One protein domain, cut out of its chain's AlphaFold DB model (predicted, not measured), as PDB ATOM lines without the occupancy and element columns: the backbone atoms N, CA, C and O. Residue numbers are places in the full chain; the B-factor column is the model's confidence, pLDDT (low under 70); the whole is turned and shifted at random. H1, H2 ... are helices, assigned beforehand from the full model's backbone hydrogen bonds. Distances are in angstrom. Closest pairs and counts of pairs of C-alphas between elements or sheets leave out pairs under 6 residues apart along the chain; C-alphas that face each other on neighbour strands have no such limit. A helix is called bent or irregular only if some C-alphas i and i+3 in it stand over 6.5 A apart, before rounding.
ATOM      1  N   ALA A 443     160.696 156.251 227.658       86.62
ATOM      2  CA  ALA A 443     159.495 157.007 228.016       86.62
ATOM      3  C   ALA A 443     158.785 157.620 226.795       86.62
ATOM      4  O   ALA A 443     157.554 157.654 226.714       86.62
ATOM      5  N   SER A 444     159.544 158.084 225.799       89.44
ATOM      6  CA  SER A 444     158.987 158.612 224.550       89.44
ATOM      7  C   SER A 444     158.276 157.535 223.743       89.44
ATOM      8  O   SER A 444     157.230 157.801 223.148       89.44
ATOM      9  N   THR A 445     158.812 156.316 223.756       89.31
ATOM     10  CA  THR A 445     158.196 155.149 223.119       89.31
ATOM     11  C   THR A 445     156.866 154.800 223.788       89.31
ATOM     12  O   THR A 445     155.857 154.667 223.097       89.31
ATOM     13  N   SER A 446     156.798 154.777 225.119       87.75
ATOM     14  CA  SER A 446     155.531 154.571 225.839       87.75
ATOM     15  C   SER A 446     154.511 155.681 225.575       87.75
ATOM     16  O   SER A 446     153.342 155.402 225.299       87.75
ATOM     17  N   ASN A 447     154.954 156.941 225.547       88.88
ATOM     18  CA  ASN A 447     154.104 158.082 225.197       88.88
ATOM     19  C   ASN A 447     153.546 157.983 223.768       88.88
ATOM     20  O   ASN A 447     152.384 158.335 223.530       88.88
ATOM     21  N   LEU A 448     154.348 157.504 222.809       91.44
ATOM     22  CA  LEU A 448     153.877 157.211 221.458       91.44
ATOM     23  C   LEU A 448     152.765 156.162 221.511       91.44
ATOM     24  O   LEU A 448     151.681 156.412 220.985       91.44
ATOM     25  N   LEU A 449     152.993 155.028 222.175       91.38
ATOM     26  CA  LEU A 449     152.022 153.932 222.254       91.38
ATOM     27  C   LEU A 449     150.711 154.363 222.926       91.38
ATOM     28  O   LEU A 449     149.632 154.036 222.431       91.38
ATOM     29  N   GLU A 450     150.763 155.179 223.980       90.25
ATOM     30  CA  GLU A 450     149.559 155.729 224.613       90.25
ATOM     31  C   GLU A 450     148.766 156.641 223.658       90.25
ATOM     32  O   GLU A 450     147.533 156.590 223.590       90.25
ATOM     33  N   ARG A 451     149.459 157.478 222.878       89.12
ATOM     34  CA  ARG A 451     148.819 158.348 221.879       89.12
ATOM     35  C   ARG A 451     148.260 157.549 220.704       89.12
ATOM     36  O   ARG A 451     147.167 157.866 220.233       89.12
ATOM     37  N   LEU A 452     148.963 156.506 220.261       88.81
ATOM     38  CA  LEU A 452     148.470 155.576 219.245       88.81
ATOM     39  C   LEU A 452     147.213 154.853 219.728       88.81
ATOM     40  O   LEU A 452     146.258 154.745 218.961       88.81
ATOM     41  N   PHE A 453     147.168 154.432 220.997       89.44
ATOM     42  CA  PHE A 453     145.971 153.847 221.599       89.44
ATOM     43  C   PHE A 453     144.781 154.805 221.502       89.44
ATOM     44  O   PHE A 453     143.738 154.423 220.981       89.44
ATOM     45  N   LYS A 454     144.946 156.062 221.940       86.94
ATOM     46  CA  LYS A 454     143.879 157.080 221.882       86.94
ATOM     47  C   LYS A 454     143.372 157.294 220.457       86.94
ATOM     48  O   LYS A 454     142.164 157.350 220.244       86.94
ATOM     49  N   LEU A 455     144.282 157.376 219.486       84.62
ATOM     50  CA  LEU A 455     143.921 157.531 218.078       84.62
ATOM     51  C   LEU A 455     143.147 156.315 217.550       84.62
ATOM     52  O   LEU A 455     142.110 156.473 216.908       84.62
ATOM     53  N   CYS A 456     143.644 155.107 217.810       83.12
ATOM     54  CA  CYS A 456     143.005 153.878 217.353       83.12
ATOM     55  C   CYS A 456     141.642 153.670 218.027       83.12
ATOM     56  O   CYS A 456     140.699 153.244 217.367       83.12
ATOM     57  N   ASP A 457     141.514 154.011 219.312       85.00
ATOM     58  CA  ASP A 457     140.259 153.906 220.057       85.00
ATOM     59  C   ASP A 457     139.205 154.898 219.552       85.00
ATOM     60  O   ASP A 457     138.047 154.522 219.393       85.00
ATOM     61  N   ASP A 458     139.593 156.136 219.231       82.75
ATOM     62  CA  ASP A 458     138.697 157.116 218.607       82.75
ATOM     63  C   ASP A 458     138.157 156.605 217.259       82.75
ATOM     64  O   ASP A 458     136.947 156.571 217.028       82.75
ATOM     65  N   VAL A 459     139.044 156.101 216.396       79.12
ATOM     66  CA  VAL A 459     138.662 155.537 215.090       79.12
ATOM     67  C   VAL A 459     137.778 154.301 215.253       79.12
ATOM     68  O   VAL A 459     136.820 154.114 214.501       79.12
ATOM     69  N   ARG A 460     138.071 153.455 216.243       80.19
ATOM     70  CA  ARG A 460     137.246 152.295 216.581       80.19
ATOM     71  C   ARG A 460     135.854 152.715 217.046       80.19
ATOM     72  O   ARG A 460     134.886 152.128 216.596       80.19
ATOM     73  N   ARG A 461     135.725 153.722 217.914       80.56
ATOM     74  CA  ARG A 461     134.417 154.206 218.399       80.56
ATOM     75  C   ARG A 461     133.569 154.823 217.286       80.56
ATOM     76  O   ARG A 461     132.349 154.713 217.332       80.56
ATOM     77  N   GLN A 462     134.203 155.453 216.297       74.62
ATOM     78  CA  GLN A 462     133.522 156.020 215.127       74.62
ATOM     79  C   GLN A 462     132.990 154.937 214.174       74.62
ATOM     80  O   GLN A 462     131.962 155.135 213.530       74.62
ATOM     81  N   ASN A 463     133.658 153.785 214.102       68.25
ATOM     82  CA  ASN A 463     133.244 152.658 213.276       68.25
ATOM     83  C   ASN A 463     132.493 151.641 214.142       68.25
ATOM     84  O   ASN A 463     133.115 150.817 214.797       68.25
ATOM     85  N   GLY A 464     131.156 151.678 214.128       55.25
ATOM     86  CA  GLY A 464     130.264 150.902 215.012       55.25
ATOM     87  C   GLY A 464     130.376 149.366 214.990       55.25
ATOM     88  O   GLY A 464     129.553 148.691 215.606       55.25
ATOM     89  N   HIS A 465     131.374 148.788 214.319       57.16
ATOM     90  CA  HIS A 465     131.746 147.393 214.504       57.16
ATOM     91  C   HIS A 465     132.561 147.239 215.797       57.16
ATOM     92  O   HIS A 465     133.601 147.867 215.977       57.16
ATOM     93  N   PHE A 466     132.123 146.331 216.676       55.06
ATOM     94  CA  PHE A 466     132.850 145.917 217.890       55.06
ATOM     95  C   PHE A 466     134.305 145.483 217.595       55.06
ATOM     96  O   PHE A 466     135.171 145.490 218.468       55.06
ATOM     97  N   THR A 467     134.584 145.155 216.334       60.44
ATOM     98  CA  THR A 467     135.858 144.719 215.785       60.44
ATOM     99  C   THR A 467     136.610 145.847 215.075       60.44
ATOM    100  O   THR A 467     136.283 146.221 213.948       60.44
ATOM    101  N   TYR A 468     137.687 146.345 215.692       71.56
ATOM    102  CA  TYR A 468     138.631 147.254 215.034       71.56
ATOM    103  C   TYR A 468     139.502 146.500 214.015       71.56
ATOM    104  O   TYR A 468     140.654 146.166 214.290       71.56
ATOM    105  N   HIS A 469     138.936 146.216 212.838       74.00
ATOM    106  CA  HIS A 469     139.567 145.430 211.768       74.00
ATOM    107  C   HIS A 469     141.027 145.789 211.445       74.00
ATOM    108  O   HIS A 469     141.813 144.856 211.269       74.00
ATOM    109  N   PRO A 470     141.446 147.073 211.418       75.94
ATOM    110  CA  PRO A 470     142.812 147.413 211.034       75.94
ATOM    111  C   PRO A 470     143.910 146.820 211.928       75.94
ATOM    112  O   PRO A 470     145.023 146.644 211.447       75.94
ATOM    113  N   LEU A 471     143.618 146.471 213.188       83.31
ATOM    114  CA  LEU A 471     144.590 145.914 214.143       83.31
ATOM    115  C   LEU A 471     144.263 144.480 214.597       83.31
ATOM    116  O   LEU A 471     144.758 144.024 215.626       83.31
ATOM    117  N   GLN A 472     143.426 143.752 213.851       80.12
ATOM    118  CA  GLN A 472     143.008 142.395 214.228       80.12
ATOM    119  C   GLN A 472     144.033 141.300 213.957       80.12
ATOM    120  O   GLN A 472     143.915 140.214 214.519       80.12
ATOM    121  N   ARG A 473     145.002 141.547 213.080       74.06
ATOM    122  CA  ARG A 473     145.980 140.541 212.684       74.06
ATOM    123  C   ARG A 473     147.336 140.896 213.257       74.06
ATOM    124  O   ARG A 473     147.825 141.986 212.999       74.06
ATOM    125  N   LEU A 474     147.922 139.958 213.991       73.31
ATOM    126  CA  LEU A 474     149.349 139.928 214.276       73.31
ATOM    127  C   LEU A 474     150.014 139.017 213.237       73.31
ATOM    128  O   LEU A 474     149.452 137.979 212.879       73.31
ATOM    129  N   ASP A 475     151.205 139.374 212.764       63.12
ATOM    130  CA  ASP A 475     151.942 138.526 211.813       63.12
ATOM    131  C   ASP A 475     152.530 137.263 212.476       63.12
ATOM    132  O   ASP A 475     152.969 136.342 211.792       63.12
ATOM    133  N   CYS A 476     152.496 137.183 213.810       56.81
ATOM    134  CA  CYS A 476     152.905 136.037 214.622       56.81
ATOM    135  C   CYS A 476     151.966 135.862 215.832       56.81
ATOM    136  O   CYS A 476     151.488 136.845 216.372       56.81
ATOM    137  N   LEU A 477     151.683 134.641 216.293       64.44
ATOM    138  CA  LEU A 477     150.895 134.418 217.523       64.44
ATOM    139  C   LEU A 477     151.810 134.441 218.763       64.44
ATOM    140  O   LEU A 477     152.938 133.951 218.687       64.44
ATOM    141  N   GLY A 478     151.322 134.923 219.914       78.56
ATOM    142  CA  GLY A 478     151.904 134.602 221.224       78.56
ATOM    143  C   GLY A 478     152.574 135.742 221.995       78.56
ATOM    144  O   GLY A 478     153.592 135.485 222.639       78.56
ATOM    145  N   TRP A 479     152.029 136.963 221.975       90.50
ATOM    146  CA  TRP A 479     152.445 138.010 222.929       90.50
ATOM    147  C   TRP A 479     151.739 137.858 224.284       90.50
ATOM    148  O   TRP A 479     152.285 138.232 225.319       90.50
ATOM    149  N   THR A 480     150.550 137.249 224.293       90.75
ATOM    150  CA  THR A 480     149.699 137.090 225.485       90.75
ATOM    151  C   THR A 480     150.324 136.234 226.592       90.75
ATOM    152  O   THR A 480     149.968 136.402 227.754       90.75
ATOM    153  N   LYS A 481     151.312 135.387 226.263       88.44
ATOM    154  CA  LYS A 481     152.067 134.555 227.222       88.44
ATOM    155  C   LYS A 481     152.773 135.358 228.313       88.44
ATOM    156  O   LYS A 481     153.029 134.838 229.390       88.44
ATOM    157  N   ILE A 482     153.073 136.632 228.054       89.25
ATOM    158  CA  ILE A 482     153.650 137.515 229.072       89.25
ATOM    159  C   ILE A 482     152.724 137.673 230.288       89.25
ATOM    160  O   ILE A 482     153.185 137.963 231.386       89.25
ATOM    161  N   GLY A 483     151.419 137.442 230.105       87.31
ATOM    162  CA  GLY A 483     150.424 137.479 231.168       87.31
ATOM    163  C   GLY A 483     150.649 136.451 232.274       87.31
ATOM    164  O   GLY A 483     150.091 136.631 233.347       87.31
ATOM    165  N   ASP A 484     151.495 135.440 232.071       87.81
ATOM    166  CA  ASP A 484     151.853 134.467 233.111       87.81
ATOM    167  C   ASP A 484     152.990 134.964 234.030       87.81
ATOM    168  O   ASP A 484     153.316 134.330 235.035       87.81
ATOM    169  N   ILE A 485     153.601 136.111 233.709       90.38
ATOM    170  CA  ILE A 485     154.802 136.643 234.366       90.38
ATOM    171  C   ILE A 485     154.432 137.858 235.231       90.38
ATOM    172  O   ILE A 485     153.628 138.702 234.837       90.38
ATOM    173  N   MET A 486     155.017 137.995 236.423       86.69
ATOM    174  CA  MET A 486     154.871 139.216 237.233       86.69
ATOM    175  C   MET A 486     155.789 140.338 236.716       86.69
ATOM    176  O   MET A 486     156.923 140.050 236.347       86.69
ATOM    177  N   PRO A 487     155.355 141.613 236.721       91.50
ATOM    178  CA  PRO A 487     154.076 142.132 237.217       91.50
ATOM    179  C   PRO A 487     152.950 142.125 236.161       91.50
ATOM    180  O   PRO A 487     151.816 142.503 236.470       91.50
ATOM    181  N   TYR A 488     153.223 141.685 234.927       92.56
ATOM    182  CA  TYR A 488     152.269 141.683 233.811       92.56
ATOM    183  C   TYR A 488     150.959 140.968 234.146       92.56
ATOM    184  O   TYR A 488     149.894 141.522 233.887       92.56
ATOM    185  N   HIS A 489     151.015 139.811 234.812       90.69
ATOM    186  CA  HIS A 489     149.846 139.048 235.257       90.69
ATOM    187  C   HIS A 489     148.830 139.902 236.031       90.69
ATOM    188  O   HIS A 489     147.622 139.835 235.803       90.69
ATOM    189  N   LYS A 490     149.297 140.774 236.931       90.12
ATOM    190  CA  LYS A 490     148.399 141.648 237.700       90.12
ATOM    191  C   LYS A 490     147.729 142.698 236.815       90.12
ATOM    192  O   LYS A 490     146.556 142.998 237.020       90.12
ATOM    193  N   VAL A 491     148.433 143.205 235.803       90.75
ATOM    194  CA  VAL A 491     147.868 144.109 234.788       90.75
ATOM    195  C   VAL A 491     146.940 143.364 233.826       90.75
ATOM    196  O   VAL A 491     145.963 143.932 233.354       90.75
ATOM    197  N   PHE A 492     147.149 142.079 233.557       89.25
ATOM    198  CA  PHE A 492     146.189 141.300 232.769       89.25
ATOM    199  C   PHE A 492     144.800 141.260 233.426       89.25
ATOM    200  O   PHE A 492     143.786 141.242 232.731       89.25
ATOM    201  N   HIS A 493     144.758 141.329 234.759       85.62
ATOM    202  CA  HIS A 493     143.549 141.156 235.563       85.62
ATOM    203  C   HIS A 493     143.176 142.381 236.421       85.62
ATOM    204  O   HIS A 493     142.398 142.243 237.368       85.62
ATOM    205  N   TYR A 494     143.716 143.576 236.128       81.88
ATOM    206  CA  TYR A 494     143.496 144.757 236.981       81.88
ATOM    207  C   TYR A 494     142.046 145.261 236.939       81.88
ATOM    208  O   TYR A 494     141.511 145.684 237.965       81.88
ATOM    209  N   ASP A 495     141.407 145.208 235.769       74.19
ATOM    210  CA  ASP A 495     140.040 145.677 235.574       74.19
ATOM    211  C   ASP A 495     139.068 144.497 235.550       74.19
ATOM    212  O   ASP A 495     138.888 143.817 234.539       74.19
ATOM    213  N   LYS A 496     138.406 144.278 236.689       66.62
ATOM    214  CA  LYS A 496     137.413 143.210 236.877       66.62
ATOM    215  C   LYS A 496     136.133 143.413 236.055       66.62
ATOM    216  O   LYS A 496     135.291 142.521 236.039       66.62
ATOM    217  N   THR A 497     135.957 144.573 235.416       63.59
ATOM    218  CA  THR A 497     134.803 144.866 234.553       63.59
ATOM    219  C   THR A 497     135.027 144.438 233.101       63.59
ATOM    220  O   THR A 497     134.065 144.323 232.338       63.59
ATOM    221  N   ILE A 498     136.274 144.144 232.713       63.12
ATOM    222  CA  ILE A 498     136.609 143.638 231.382       63.12
ATOM    223  C   ILE A 498     136.284 142.142 231.328       63.12
ATOM    224  O   ILE A 498     136.977 141.312 231.908       63.12
ATOM    225  N   VAL A 499     135.215 141.801 230.607       54.41
ATOM    226  CA  VAL A 499     134.735 140.417 230.450       54.41
ATOM    227  C   VAL A 499     135.580 139.620 229.442       54.41
ATOM    228  O   VAL A 499     135.650 138.397 229.532       54.41
ATOM    229  N   GLU A 500     136.242 140.289 228.488       65.19
ATOM    230  CA  GLU A 500     137.040 139.624 227.450       65.19
ATOM    231  C   GLU A 500     138.552 139.675 227.731       65.19
ATOM    232  O   GLU A 500     139.116 140.775 227.808       65.19
ATOM    233  N   PRO A 501     139.237 138.515 227.810       75.25
ATOM    234  CA  PRO A 501     140.687 138.469 227.962       75.25
ATOM    235  C   PRO A 501     141.391 139.074 226.738       75.25
ATOM    236  O   PRO A 501     140.833 139.117 225.638       75.25
ATOM    237  N   TYR A 502     142.630 139.533 226.925       87.88
ATOM    238  CA  TYR A 502     143.478 139.971 225.816       87.88
ATOM    239  C   TYR A 502     143.699 138.819 224.828       87.88
ATOM    240  O   TYR A 502     144.010 137.700 225.235       87.88
ATOM    241  N   LYS A 503     143.546 139.092 223.530       87.75
ATOM    242  CA  LYS A 503     143.794 138.130 222.449       87.75
ATOM    243  C   LYS A 503     145.070 138.509 221.695       87.75
ATOM    244  O   LYS A 503     145.519 139.653 221.734       87.75
ATOM    245  N   ASP A 504     145.632 137.563 220.948       88.75
ATOM    246  CA  ASP A 504     146.818 137.784 220.111       88.75
ATOM    247  C   ASP A 504     146.510 138.634 218.862       88.75
ATOM    248  O   ASP A 504     146.432 138.141 217.739       88.75
ATOM    249  N   ASN A 505     146.310 139.937 219.062       88.50
ATOM    250  CA  ASN A 505     146.168 140.938 218.008       88.50
ATOM    251  C   ASN A 505     146.802 142.279 218.425       88.50
ATOM    252  O   ASN A 505     147.059 142.507 219.610       88.50
ATOM    253  N   TYR A 506     147.057 143.168 217.457       88.12
ATOM    254  CA  TYR A 506     147.703 144.461 217.716       88.12
ATOM    255  C   TYR A 506     146.833 145.394 218.572       88.12
ATOM    256  O   TYR A 506     147.369 146.180 219.346       88.12
ATOM    257  N   TRP A 507     145.502 145.319 218.471       88.38
ATOM    258  CA  TRP A 507     144.614 146.153 219.289       88.38
ATOM    259  C   TRP A 507     144.744 145.825 220.779       88.38
ATOM    260  O   TRP A 507     144.920 146.721 221.607       88.38
ATOM    261  N   ASP A 508     144.693 144.543 221.117       89.88
ATOM    262  CA  ASP A 508     144.823 144.071 222.487       89.88
ATOM    263  C   ASP A 508     146.239 144.267 223.021       89.88
ATOM    264  O   ASP A 508     146.374 144.636 224.185       89.88
ATOM    265  N   LEU A 509     147.270 144.129 222.179       91.81
ATOM    266  CA  LEU A 509     148.642 144.490 222.545       91.81
ATOM    267  C   LEU A 509     148.746 145.978 222.902       91.81
ATOM    268  O   LEU A 509     149.273 146.327 223.954       91.81
ATOM    269  N   LEU A 510     148.201 146.864 222.063       90.50
ATOM    270  CA  LEU A 510     148.224 148.311 222.292       90.50
ATOM    271  C   LEU A 510     147.468 148.702 223.566       90.50
ATOM    272  O   LEU A 510     147.939 149.519 224.357       90.50
ATOM    273  N   ARG A 511     146.299 148.086 223.775       89.94
ATOM    274  CA  ARG A 511     145.495 148.235 224.992       89.94
ATOM    275  C   ARG A 511     146.272 147.760 226.219       89.94
ATOM    276  O   ARG A 511     146.280 148.458 227.231       89.94
ATOM    277  N   PHE A 512     146.928 146.605 226.125       92.38
ATOM    278  CA  PHE A 512     147.716 146.042 227.213       92.38
ATOM    279  C   PHE A 512     148.902 146.929 227.574       92.38
ATOM    280  O   PHE A 512     149.024 147.299 228.736       92.38
ATOM    281  N   VAL A 513     149.724 147.331 226.601       92.44
ATOM    282  CA  VAL A 513     150.895 148.182 226.855       92.44
ATOM    283  C   VAL A 513     150.474 149.501 227.503       92.44
ATOM    284  O   VAL A 513     151.035 149.881 228.526       92.44
ATOM    285  N   ARG A 514     149.402 150.144 227.013       91.06
ATOM    286  CA  ARG A 514     148.827 151.336 227.661       91.06
ATOM    287  C   ARG A 514     148.429 151.060 229.110       91.06
ATOM    288  O   ARG A 514     148.643 151.902 229.981       91.06
ATOM    289  N   ASN A 515     147.789 149.928 229.381       90.19
ATOM    290  CA  ASN A 515     147.365 149.579 230.733       90.19
ATOM    291  C   ASN A 515     148.564 149.276 231.632       90.19
ATOM    292  O   ASN A 515     148.568 149.695 232.784       90.19
ATOM    293  N   PHE A 516     149.602 148.638 231.101       91.38
ATOM    294  CA  PHE A 516     150.836 148.367 231.820       91.38
ATOM    295  C   PHE A 516     151.582 149.652 232.175       91.38
ATOM    296  O   PHE A 516     151.941 149.825 233.333       91.38
ATOM    297  N   SER A 517     151.714 150.613 231.260       88.12
ATOM    298  CA  SER A 517     152.322 151.910 231.588       88.12
ATOM    299  C   SER A 517     151.544 152.668 232.678       88.12
ATOM    300  O   SER A 517     152.140 153.340 233.510       88.12
ATOM    301  N   ASN A 518     150.211 152.535 232.722       86.38
ATOM    302  CA  ASN A 518     149.369 153.234 233.705       86.38
ATOM    303  C   ASN A 518     149.237 152.512 235.057       86.38
ATOM    304  O   ASN A 518     148.966 153.151 236.073       86.38
ATOM    305  N   HIS A 519     149.366 151.185 235.071       88.56
ATOM    306  CA  HIS A 519     149.030 150.339 236.220       88.56
ATOM    307  C   HIS A 519     150.152 149.374 236.619       88.56
ATOM    308  O   HIS A 519     149.994 148.639 237.585       88.56
ATOM    309  N   GLY A 520     151.276 149.337 235.911       89.38
ATOM    310  CA  GLY A 520     152.385 148.427 236.200       89.38
ATOM    311  C   GLY A 520     153.041 148.743 237.539       89.38
ATOM    312  O   GLY A 520     153.255 147.839 238.341       89.38
ATOM    313  N   LEU A 521     153.259 150.032 237.831       90.50
ATOM    314  CA  LEU A 521     153.984 150.470 239.027       90.50
ATOM    315  C   LEU A 521     153.323 149.985 240.326       90.50
ATOM    316  O   LEU A 521     153.997 149.428 241.185       90.50
ATOM    317  N   GLN A 522     151.994 150.086 240.444       89.06
ATOM    318  CA  GLN A 522     151.266 149.608 241.634       89.06
ATOM    319  C   GLN A 522     151.438 148.102 241.892       89.06
ATOM    320  O   GLN A 522     151.260 147.649 243.017       89.06
ATOM    321  N   PHE A 523     151.776 147.316 240.869       89.81
ATOM    322  CA  PHE A 523     151.949 145.868 240.980       89.81
ATOM    323  C   PHE A 523     153.405 145.438 241.134       89.81
ATOM    324  O   PHE A 523     153.696 144.245 241.109       89.81
ATOM    325  N   THR A 524     154.303 146.402 241.329       89.44
ATOM    326  CA  THR A 524     155.724 146.168 241.622       89.44
ATOM    327  C   THR A 524     156.046 146.363 243.103       89.44
ATOM    328  O   THR A 524     157.208 146.448 243.480       89.44
ATOM    329  N   GLN A 525     155.021 146.431 243.957       85.94
ATOM    330  CA  GLN A 525     155.183 146.442 245.407       85.94
ATOM    331  C   GLN A 525     155.304 145.009 245.931       85.94
ATOM    332  O   GLN A 525     154.405 144.192 245.714       85.94
ATOM    333  N   ILE A 526     156.393 144.721 246.641       81.25
ATOM    334  CA  ILE A 526     156.642 143.448 247.327       81.25
ATOM    335  C   ILE A 526     156.626 143.740 248.828       81.25
ATOM    336  O   ILE A 526     157.348 144.616 249.295       81.25
ATOM    337  N   ASP A 527     155.742 143.071 249.571       82.94
ATOM    338  CA  ASP A 527     155.563 143.253 251.022       82.94
ATOM    339  C   ASP A 527     155.360 144.717 251.466       82.94
ATOM    340  O   ASP A 527     155.768 145.137 252.546       82.94
ATOM    341  N   GLY A 528     154.700 145.514 250.617       78.94
ATOM    342  CA  GLY A 528     154.425 146.934 250.867       78.94
ATOM    343  C   GLY A 528     155.585 147.879 250.537       78.94
ATOM    344  O   GLY A 528     155.431 149.090 250.686       78.94
ATOM    345  N   VAL A 529     156.712 147.357 250.045       83.50
ATOM    346  CA  VAL A 529     157.870 148.139 249.600       83.50
ATOM    347  C   VAL A 529     157.892 148.205 248.076       83.50
ATOM    348  O   VAL A 529     157.745 147.200 247.380       83.50
ATOM    349  N   GLN A 530     158.064 149.411 247.546       89.12
ATOM    350  CA  GLN A 530     158.146 149.665 246.112       89.12
ATOM    351  C   GLN A 530     159.469 149.104 245.558       89.12
ATOM    352  O   GLN A 530     160.531 149.595 245.916       89.12
ATOM    353  N   SER A 531     159.418 148.075 244.699       85.56
ATOM    354  CA  SER A 531     160.631 147.418 244.168       85.56
ATOM    355  C   SER A 531     161.244 148.118 242.953       85.56
ATOM    356  O   SER A 531     162.361 147.798 242.566       85.56
ATOM    357  N   ILE A 532     160.510 149.044 242.334       86.75
ATOM    358  CA  ILE A 532     160.984 149.860 241.212       86.75
ATOM    359  C   ILE A 532     160.929 151.327 241.621       86.75
ATOM    360  O   ILE A 532     159.834 151.843 241.854       86.75
ATOM    361  N   GLU A 533     162.084 151.985 241.668       78.69
ATOM    362  CA  GLU A 533     162.202 153.406 242.016       78.69
ATOM    363  C   GLU A 533     161.914 154.323 240.822       78.69
ATOM    364  O   GLU A 533     161.161 155.287 240.950       78.69
ATOM    365  N   ASP A 534     162.465 153.994 239.649       85.44
ATOM    366  CA  ASP A 534     162.288 154.767 238.420       85.44
ATOM    367  C   ASP A 534     161.218 154.127 237.514       85.44
ATOM    368  O   ASP A 534     161.419 153.016 237.008       85.44
ATOM    369  N   PRO A 535     160.085 154.809 237.249       87.00
ATOM    370  CA  PRO A 535     159.050 154.314 236.346       87.00
ATOM    371  C   PRO A 535     159.544 153.970 234.935       87.00
ATOM    372  O   PRO A 535     158.913 153.137 234.284       87.00
ATOM    373  N   VAL A 536     160.666 154.540 234.469       88.62
ATOM    374  CA  VAL A 536     161.256 154.206 233.159       88.62
ATOM    375  C   VAL A 536     161.607 152.720 233.044       88.62
ATOM    376  O   VAL A 536     161.612 152.165 231.946       88.62
ATOM    377  N   ILE A 537     161.842 152.038 234.171       90.94
ATOM    378  CA  ILE A 537     162.106 150.596 234.201       90.94
ATOM    379  C   ILE A 537     160.913 149.825 233.625       90.94
ATOM    380  O   ILE A 537     161.120 148.852 232.906       90.94
ATOM    381  N   LEU A 538     159.671 150.281 233.836       92.00
ATOM    382  CA  LEU A 538     158.486 149.660 233.231       92.00
ATOM    383  C   LEU A 538     158.502 149.766 231.702       92.00
ATOM    384  O   LEU A 538     158.117 148.819 231.015       92.00
ATOM    385  N   ASP A 539     158.971 150.895 231.169       92.38
ATOM    386  CA  ASP A 539     159.090 151.112 229.726       92.38
ATOM    387  C   ASP A 539     160.162 150.196 229.124       92.38
ATOM    388  O   ASP A 539     159.954 149.587 228.073       92.38
ATOM    389  N   ILE A 540     161.293 150.045 229.821       92.38
ATOM    390  CA  ILE A 540     162.389 149.152 229.426       92.38
ATOM    391  C   ILE A 540     161.940 147.683 229.480       92.38
ATOM    392  O   ILE A 540     162.210 146.920 228.556       92.38
ATOM    393  N   MET A 541     161.203 147.288 230.517       93.31
ATOM    394  CA  MET A 541     160.624 145.947 230.648       93.31
ATOM    395  C   MET A 541     159.692 145.612 229.472       93.31
ATOM    396  O   MET A 541     159.814 144.561 228.845       93.31
ATOM    397  N   VAL A 542     158.784 146.527 229.117       92.62
ATOM    398  CA  VAL A 542     157.915 146.368 227.937       92.62
ATOM    399  C   VAL A 542     158.738 146.268 226.654       92.62
ATOM    400  O   VAL A 542     158.438 145.433 225.801       92.62
ATOM    401  N   ALA A 543     159.781 147.087 226.520       92.81
ATOM    402  CA  ALA A 543     160.650 147.083 225.354       92.81
ATOM    403  C   ALA A 543     161.359 145.736 225.146       92.81
ATOM    404  O   ALA A 543     161.395 145.240 224.023       92.81
ATOM    405  N   TYR A 544     161.873 145.114 226.208       91.50
ATOM    406  CA  TYR A 544     162.557 143.823 226.100       91.50
ATOM    407  C   TYR A 544     161.618 142.643 225.863       91.50
ATOM    408  O   TYR A 544     161.956 141.751 225.085       91.50
ATOM    409  N   ASP A 545     160.464 142.619 226.526       90.94
ATOM    410  CA  ASP A 545     159.610 141.429 226.504       90.94
ATOM    411  C   ASP A 545     158.593 141.452 225.358       90.94
ATOM    412  O   ASP A 545     158.165 140.404 224.865       90.94
ATOM    413  N   LEU A 546     158.217 142.650 224.896       92.75
ATOM    414  CA  LEU A 546     157.219 142.847 223.844       92.75
ATOM    415  C   LEU A 546     157.766 143.547 222.595       92.75
ATOM    416  O   LEU A 546     157.007 143.728 221.637       92.75
ATOM    417  N   GLY A 547     159.059 143.886 222.560       91.69
ATOM    418  CA  GLY A 547     159.678 144.698 221.511       91.69
ATOM    419  C   GLY A 547     159.348 144.234 220.094       91.69
ATOM    420  O   GLY A 547     158.732 144.975 219.325       91.69
ATOM    421  N   LYS A 548     159.629 142.961 219.787       89.00
ATOM    422  CA  LYS A 548     159.338 142.322 218.486       89.00
ATOM    423  C   LYS A 548     157.887 142.409 218.003       89.00
ATOM    424  O   LYS A 548     157.622 142.213 216.816       89.00
ATOM    425  N   PHE A 549     156.932 142.607 218.912       91.50
ATOM    426  CA  PHE A 549     155.523 142.797 218.568       91.50
ATOM    427  C   PHE A 549     155.186 144.283 218.438       91.50
ATOM    428  O   PHE A 549     154.405 144.666 217.568       91.50
ATOM    429  N   ILE A 550     155.785 145.115 219.289       93.69
ATOM    430  CA  ILE A 550     155.577 146.560 219.330       93.69
ATOM    431  C   ILE A 550     156.129 147.245 218.073       93.69
ATOM    432  O   ILE A 550     155.434 148.093 217.510       93.69
ATOM    433  N   THR A 551     157.319 146.879 217.585       92.81
ATOM    434  CA  THR A 551     157.879 147.507 216.370       92.81
ATOM    435  C   THR A 551     156.993 147.247 215.154       92.81
ATOM    436  O   THR A 551     156.600 148.179 214.449       92.81
ATOM    437  N   LYS A 552     156.546 145.996 214.989       89.75
ATOM    438  CA  LYS A 552     155.600 145.598 213.938       89.75
ATOM    439  C   LYS A 552     154.248 146.282 214.079       89.75
ATOM    440  O   LYS A 552     153.682 146.708 213.075       89.75
ATOM    441  N   LEU A 553     153.744 146.433 215.308       90.88
ATOM    442  CA  LEU A 553     152.523 147.192 215.577       90.88
ATOM    443  C   LEU A 553     152.652 148.617 215.054       90.88
ATOM    444  O   LEU A 553     151.764 149.094 214.349       90.88
ATOM    445  N   VAL A 554     153.740 149.304 215.403       92.00
ATOM    446  CA  VAL A 554     153.936 150.704 215.024       92.00
ATOM    447  C   VAL A 554     154.110 150.842 213.522       92.00
ATOM    448  O   VAL A 554     153.443 151.687 212.922       92.00
ATOM    449  N   LEU A 555     154.905 149.981 212.888       89.75
ATOM    450  CA  LEU A 555     155.039 149.974 211.434       89.75
ATOM    451  C   LEU A 555     153.694 149.710 210.737       89.75
ATOM    452  O   LEU A 555     153.335 150.402 209.782       89.75
ATOM    453  N   HIS A 556     152.908 148.759 211.242       87.56
ATOM    454  CA  HIS A 556     151.587 148.444 210.701       87.56
ATOM    455  C   HIS A 556     150.607 149.610 210.859       87.56
ATOM    456  O   HIS A 556     149.909 149.957 209.909       87.56
ATOM    457  N   VAL A 557     150.597 150.279 212.016       86.12
ATOM    458  CA  VAL A 557     149.840 151.521 212.235       86.12
ATOM    459  C   VAL A 557     150.261 152.585 211.216       86.12
ATOM    460  O   VAL A 557     149.398 153.184 210.576       86.12
ATOM    461  N   LEU A 558     151.560 152.794 210.994       86.38
ATOM    462  CA  LEU A 558     152.044 153.759 210.001       86.38
ATOM    463  C   LEU A 558     151.579 153.426 208.574       86.38
ATOM    464  O   LEU A 558     151.248 154.343 207.824       86.38
ATOM    465  N   TYR A 559     151.511 152.145 208.202       84.31
ATOM    466  CA  TYR A 559     150.986 151.722 206.900       84.31
ATOM    467  C   TYR A 559     149.470 151.865 206.774       84.31
ATOM    468  O   TYR A 559     148.982 152.302 205.736       84.31
ATOM    469  N   VAL A 560     148.719 151.490 207.809       78.50
ATOM    470  CA  VAL A 560     147.250 151.545 207.822       78.50
ATOM    471  C   VAL A 560     146.749 152.983 207.786       78.50
ATOM    472  O   VAL A 560     145.780 153.299 207.095       78.50
ATOM    473  N   PHE A 561     147.391 153.877 208.535       73.38
ATOM    474  CA  PHE A 561     147.047 155.291 208.546       73.38
ATOM    475  C   PHE A 561     147.745 155.998 207.379       73.38
ATOM    476  O   PHE A 561     148.607 156.855 207.555       73.38
ATOM    477  N   GLU A 562     147.281 155.654 206.176       54.28
ATOM    478  CA  GLU A 562     147.772 156.017 204.835       54.28
ATOM    479  C   GLU A 562     147.895 157.541 204.585       54.28
ATOM    480  O   GLU A 562     148.455 157.992 203.587       54.28
ATOM    481  N   LYS A 563     147.416 158.382 205.519       54.56
ATOM    482  CA  LYS A 563     147.682 159.827 205.557       54.56
ATOM    483  C   LYS A 563     148.125 160.259 206.954       54.56
ATOM    484  O   LYS A 563     147.287 160.341 207.857       54.56
ATOM    485  N   PRO A 564     149.387 160.699 207.113       53.31
ATOM    486  CA  PRO A 564     149.943 161.133 208.385       53.31
ATOM    487  C   PRO A 564     149.163 162.235 209.096       53.31
ATOM    488  O   PRO A 564     149.443 162.460 210.254       53.31
ATOM    489  N   LYS A 565     148.191 162.943 208.496       60.62
ATOM    490  CA  LYS A 565     147.542 164.115 209.124       60.62
ATOM    491  C   LYS A 565     147.072 163.878 210.567       60.62
ATOM    492  O   LYS A 565     147.262 164.760 211.394       60.62
ATOM    493  N   ARG A 566     146.506 162.703 210.880       65.75
ATOM    494  CA  ARG A 566     146.075 162.355 212.252       65.75
ATOM    495  C   ARG A 566     147.222 161.889 213.165       65.75
ATOM    496  O   ARG A 566     147.082 161.942 214.380       65.75
ATOM    497  N   LEU A 567     148.341 161.457 212.585       74.50
ATOM    498  CA  LEU A 567     149.542 160.981 213.277       74.50
ATOM    499  C   LEU A 567     150.676 162.014 213.329       74.50
ATOM    500  O   LEU A 567     151.585 161.835 214.122       74.50
ATOM    501  N   VAL A 568     150.647 163.086 212.529       79.44
ATOM    502  CA  VAL A 568     151.776 164.014 212.339       79.44
ATOM    503  C   VAL A 568     152.173 164.647 213.657       79.44
ATOM    504  O   VAL A 568     153.352 164.658 213.982       79.44
ATOM    505  N   SER A 569     151.211 165.159 214.426       80.31
ATOM    506  CA  SER A 569     151.501 165.787 215.717       80.31
ATOM    507  C   SER A 569     152.074 164.779 216.713       80.31
ATOM    508  O   SER A 569     153.075 165.065 217.362       80.31
ATOM    509  N   THR A 570     151.486 163.584 216.788       83.00
ATOM    510  CA  THR A 570     151.951 162.485 217.644       83.00
ATOM    511  C   THR A 570     153.359 162.022 217.268       83.00
ATOM    512  O   THR A 570     154.211 161.902 218.141       83.00
ATOM    513  N   TRP A 571     153.624 161.812 215.978       85.88
ATOM    514  CA  TRP A 571     154.922 161.372 215.467       85.88
ATOM    515  C   TRP A 571     155.989 162.460 215.597       85.88
ATOM    516  O   TRP A 571     157.123 162.176 215.965       85.88
ATOM    517  N   ASN A 572     155.629 163.722 215.351       84.75
ATOM    518  CA  ASN A 572     156.540 164.843 215.555       84.75
ATOM    519  C   ASN A 572     156.907 164.992 217.033       84.75
ATOM    520  O   ASN A 572     158.086 165.096 217.334       84.75
ATOM    521  N   ALA A 573     155.936 164.921 217.948       83.31
ATOM    522  CA  ALA A 573     156.219 164.948 219.382       83.31
ATOM    523  C   ALA A 573     157.103 163.768 219.818       83.31
ATOM    524  O   ALA A 573     157.965 163.931 220.674       83.31
ATOM    525  N   TYR A 574     156.914 162.589 219.215       87.12
ATOM    526  CA  TYR A 574     157.751 161.419 219.464       87.12
ATOM    527  C   TYR A 574     159.199 161.647 219.021       87.12
ATOM    528  O   TYR A 574     160.114 161.511 219.831       87.12
ATOM    529  N   LYS A 575     159.428 162.055 217.771       83.62
ATOM    530  CA  LYS A 575     160.791 162.188 217.240       83.62
ATOM    531  C   LYS A 575     161.584 163.350 217.845       83.62
ATOM    532  O   LYS A 575     162.799 163.222 217.958       83.62
ATOM    533  N   THR A 576     160.915 164.436 218.253       82.19
ATOM    534  CA  THR A 576     161.550 165.605 218.895       82.19
ATOM    535  C   THR A 576     161.624 165.482 220.416       82.19
ATOM    536  O   THR A 576     162.096 166.395 221.085       82.19
ATOM    537  N   SER A 577     161.140 164.381 220.997       77.75
ATOM    538  CA  SER A 577     161.154 164.183 222.455       77.75
ATOM    539  C   SER A 577     162.568 164.140 223.047       77.75
ATOM    540  O   SER A 577     162.774 164.552 224.185       77.75
TER     541      SER A 577
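AT A GLANCE: This is residues 443 to 577 of the 595 residues of the protein "C2H2-type domain-containing protein" of Setaria italica (UniProt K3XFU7). The longest helix, H6, is bent into an L beside H4, the helix in the middle of the model; arm H6a packs on H4, and arm H6b turns off past Tyr 506, the first residue of H4. H1 crosses H4 on another side with H7 beside H1, while the short helix H3 packs on the side of H4 away from H1, and residues 461 to 466 stick out. The printed part has 135 residues, with seven named helices in the order H1 to H7 and no named strand; the class is all helix. The whole is compact, with a radius of gyration of the C-alphas of 15.2 A and spans of 49 by 37 by 26 A.

HOW THE PARTS SIT: H6, residues 536 to 560, was assigned as one helix by its hydrogen bonds but is bent: C-alphas 545 and 548 are 8.1 A apart, and arms H6a, residues 536 to 545, and H6b, residues 548 to 560, stand about perpendicular at 90 degrees. H6a touches residues 513 to 517 of H4, residues 506 to 519, at a shallow tilt of 30 degrees, opposite ways; the closest C-alphas, of Ser 517 and Leu 538, are 6.8 A apart. H6b is close to H4 but not clearly touching, with C-alphas of Tyr 506 and Leu 553 at 5.9 A. H1, residues 443 to 462, touches H4 with residues 446 to 453 at a steep tilt of 55 degrees, opposite ways; the closest C-alphas, of Glu 450 and Arg 514, are 5.4 A apart. H1 and H6a touch only at their ends, with C-alphas of Ala 443 and Val 536 at 6.1 A. H7, residues 568 to 575, touches residues 444 to 452 of H1 at a shallow tilt of 19 degrees, opposite ways, closest at the C-alphas of Ser 444 and Tyr 574, 5.9 A. H3, residues 488 to 492, touches H4, closest at the C-alphas of Val 491 and Phe 516, 6.0 A. H2, residues 480 to 484, and H3 touch only at the corner, with C-alphas of Gly 483 and His 489 at 4.4 A. H5, residues 521 to 524, and H4 meet only through their link. Every O i to N i+4 pair is within hydrogen-bond range in H1, H3, H4, H6a and H7; H6b has 8 of 9, H2 has 0 of 1 but 2 of 2 O i to N i+3 pairs, and H5 is too short for an i+4 pair.

IN THESE COORDINATES: From first to last C-alpha, H1 measures 29.0 A, H4 19.5 A, H6b 18.6 A and H6a 14.5 A. H1 begins at C-alpha 443 (159.495, 157.007, 228.016), and H7 ends at C-alpha 575 (160.791, 162.188, 217.240).

THE WHOLE: The C-alphas farthest apart, of Asp 527 and Lys 563, are 49.0 A apart. The printed part has no cut; the links H1 to H2, H3 to H4 and H5 to H6 are long. Mean pLDDT of the printed part is 83.0, and residues 463 to 467, 475 to 477, 496 to 500 and 562 to 566 are under 70.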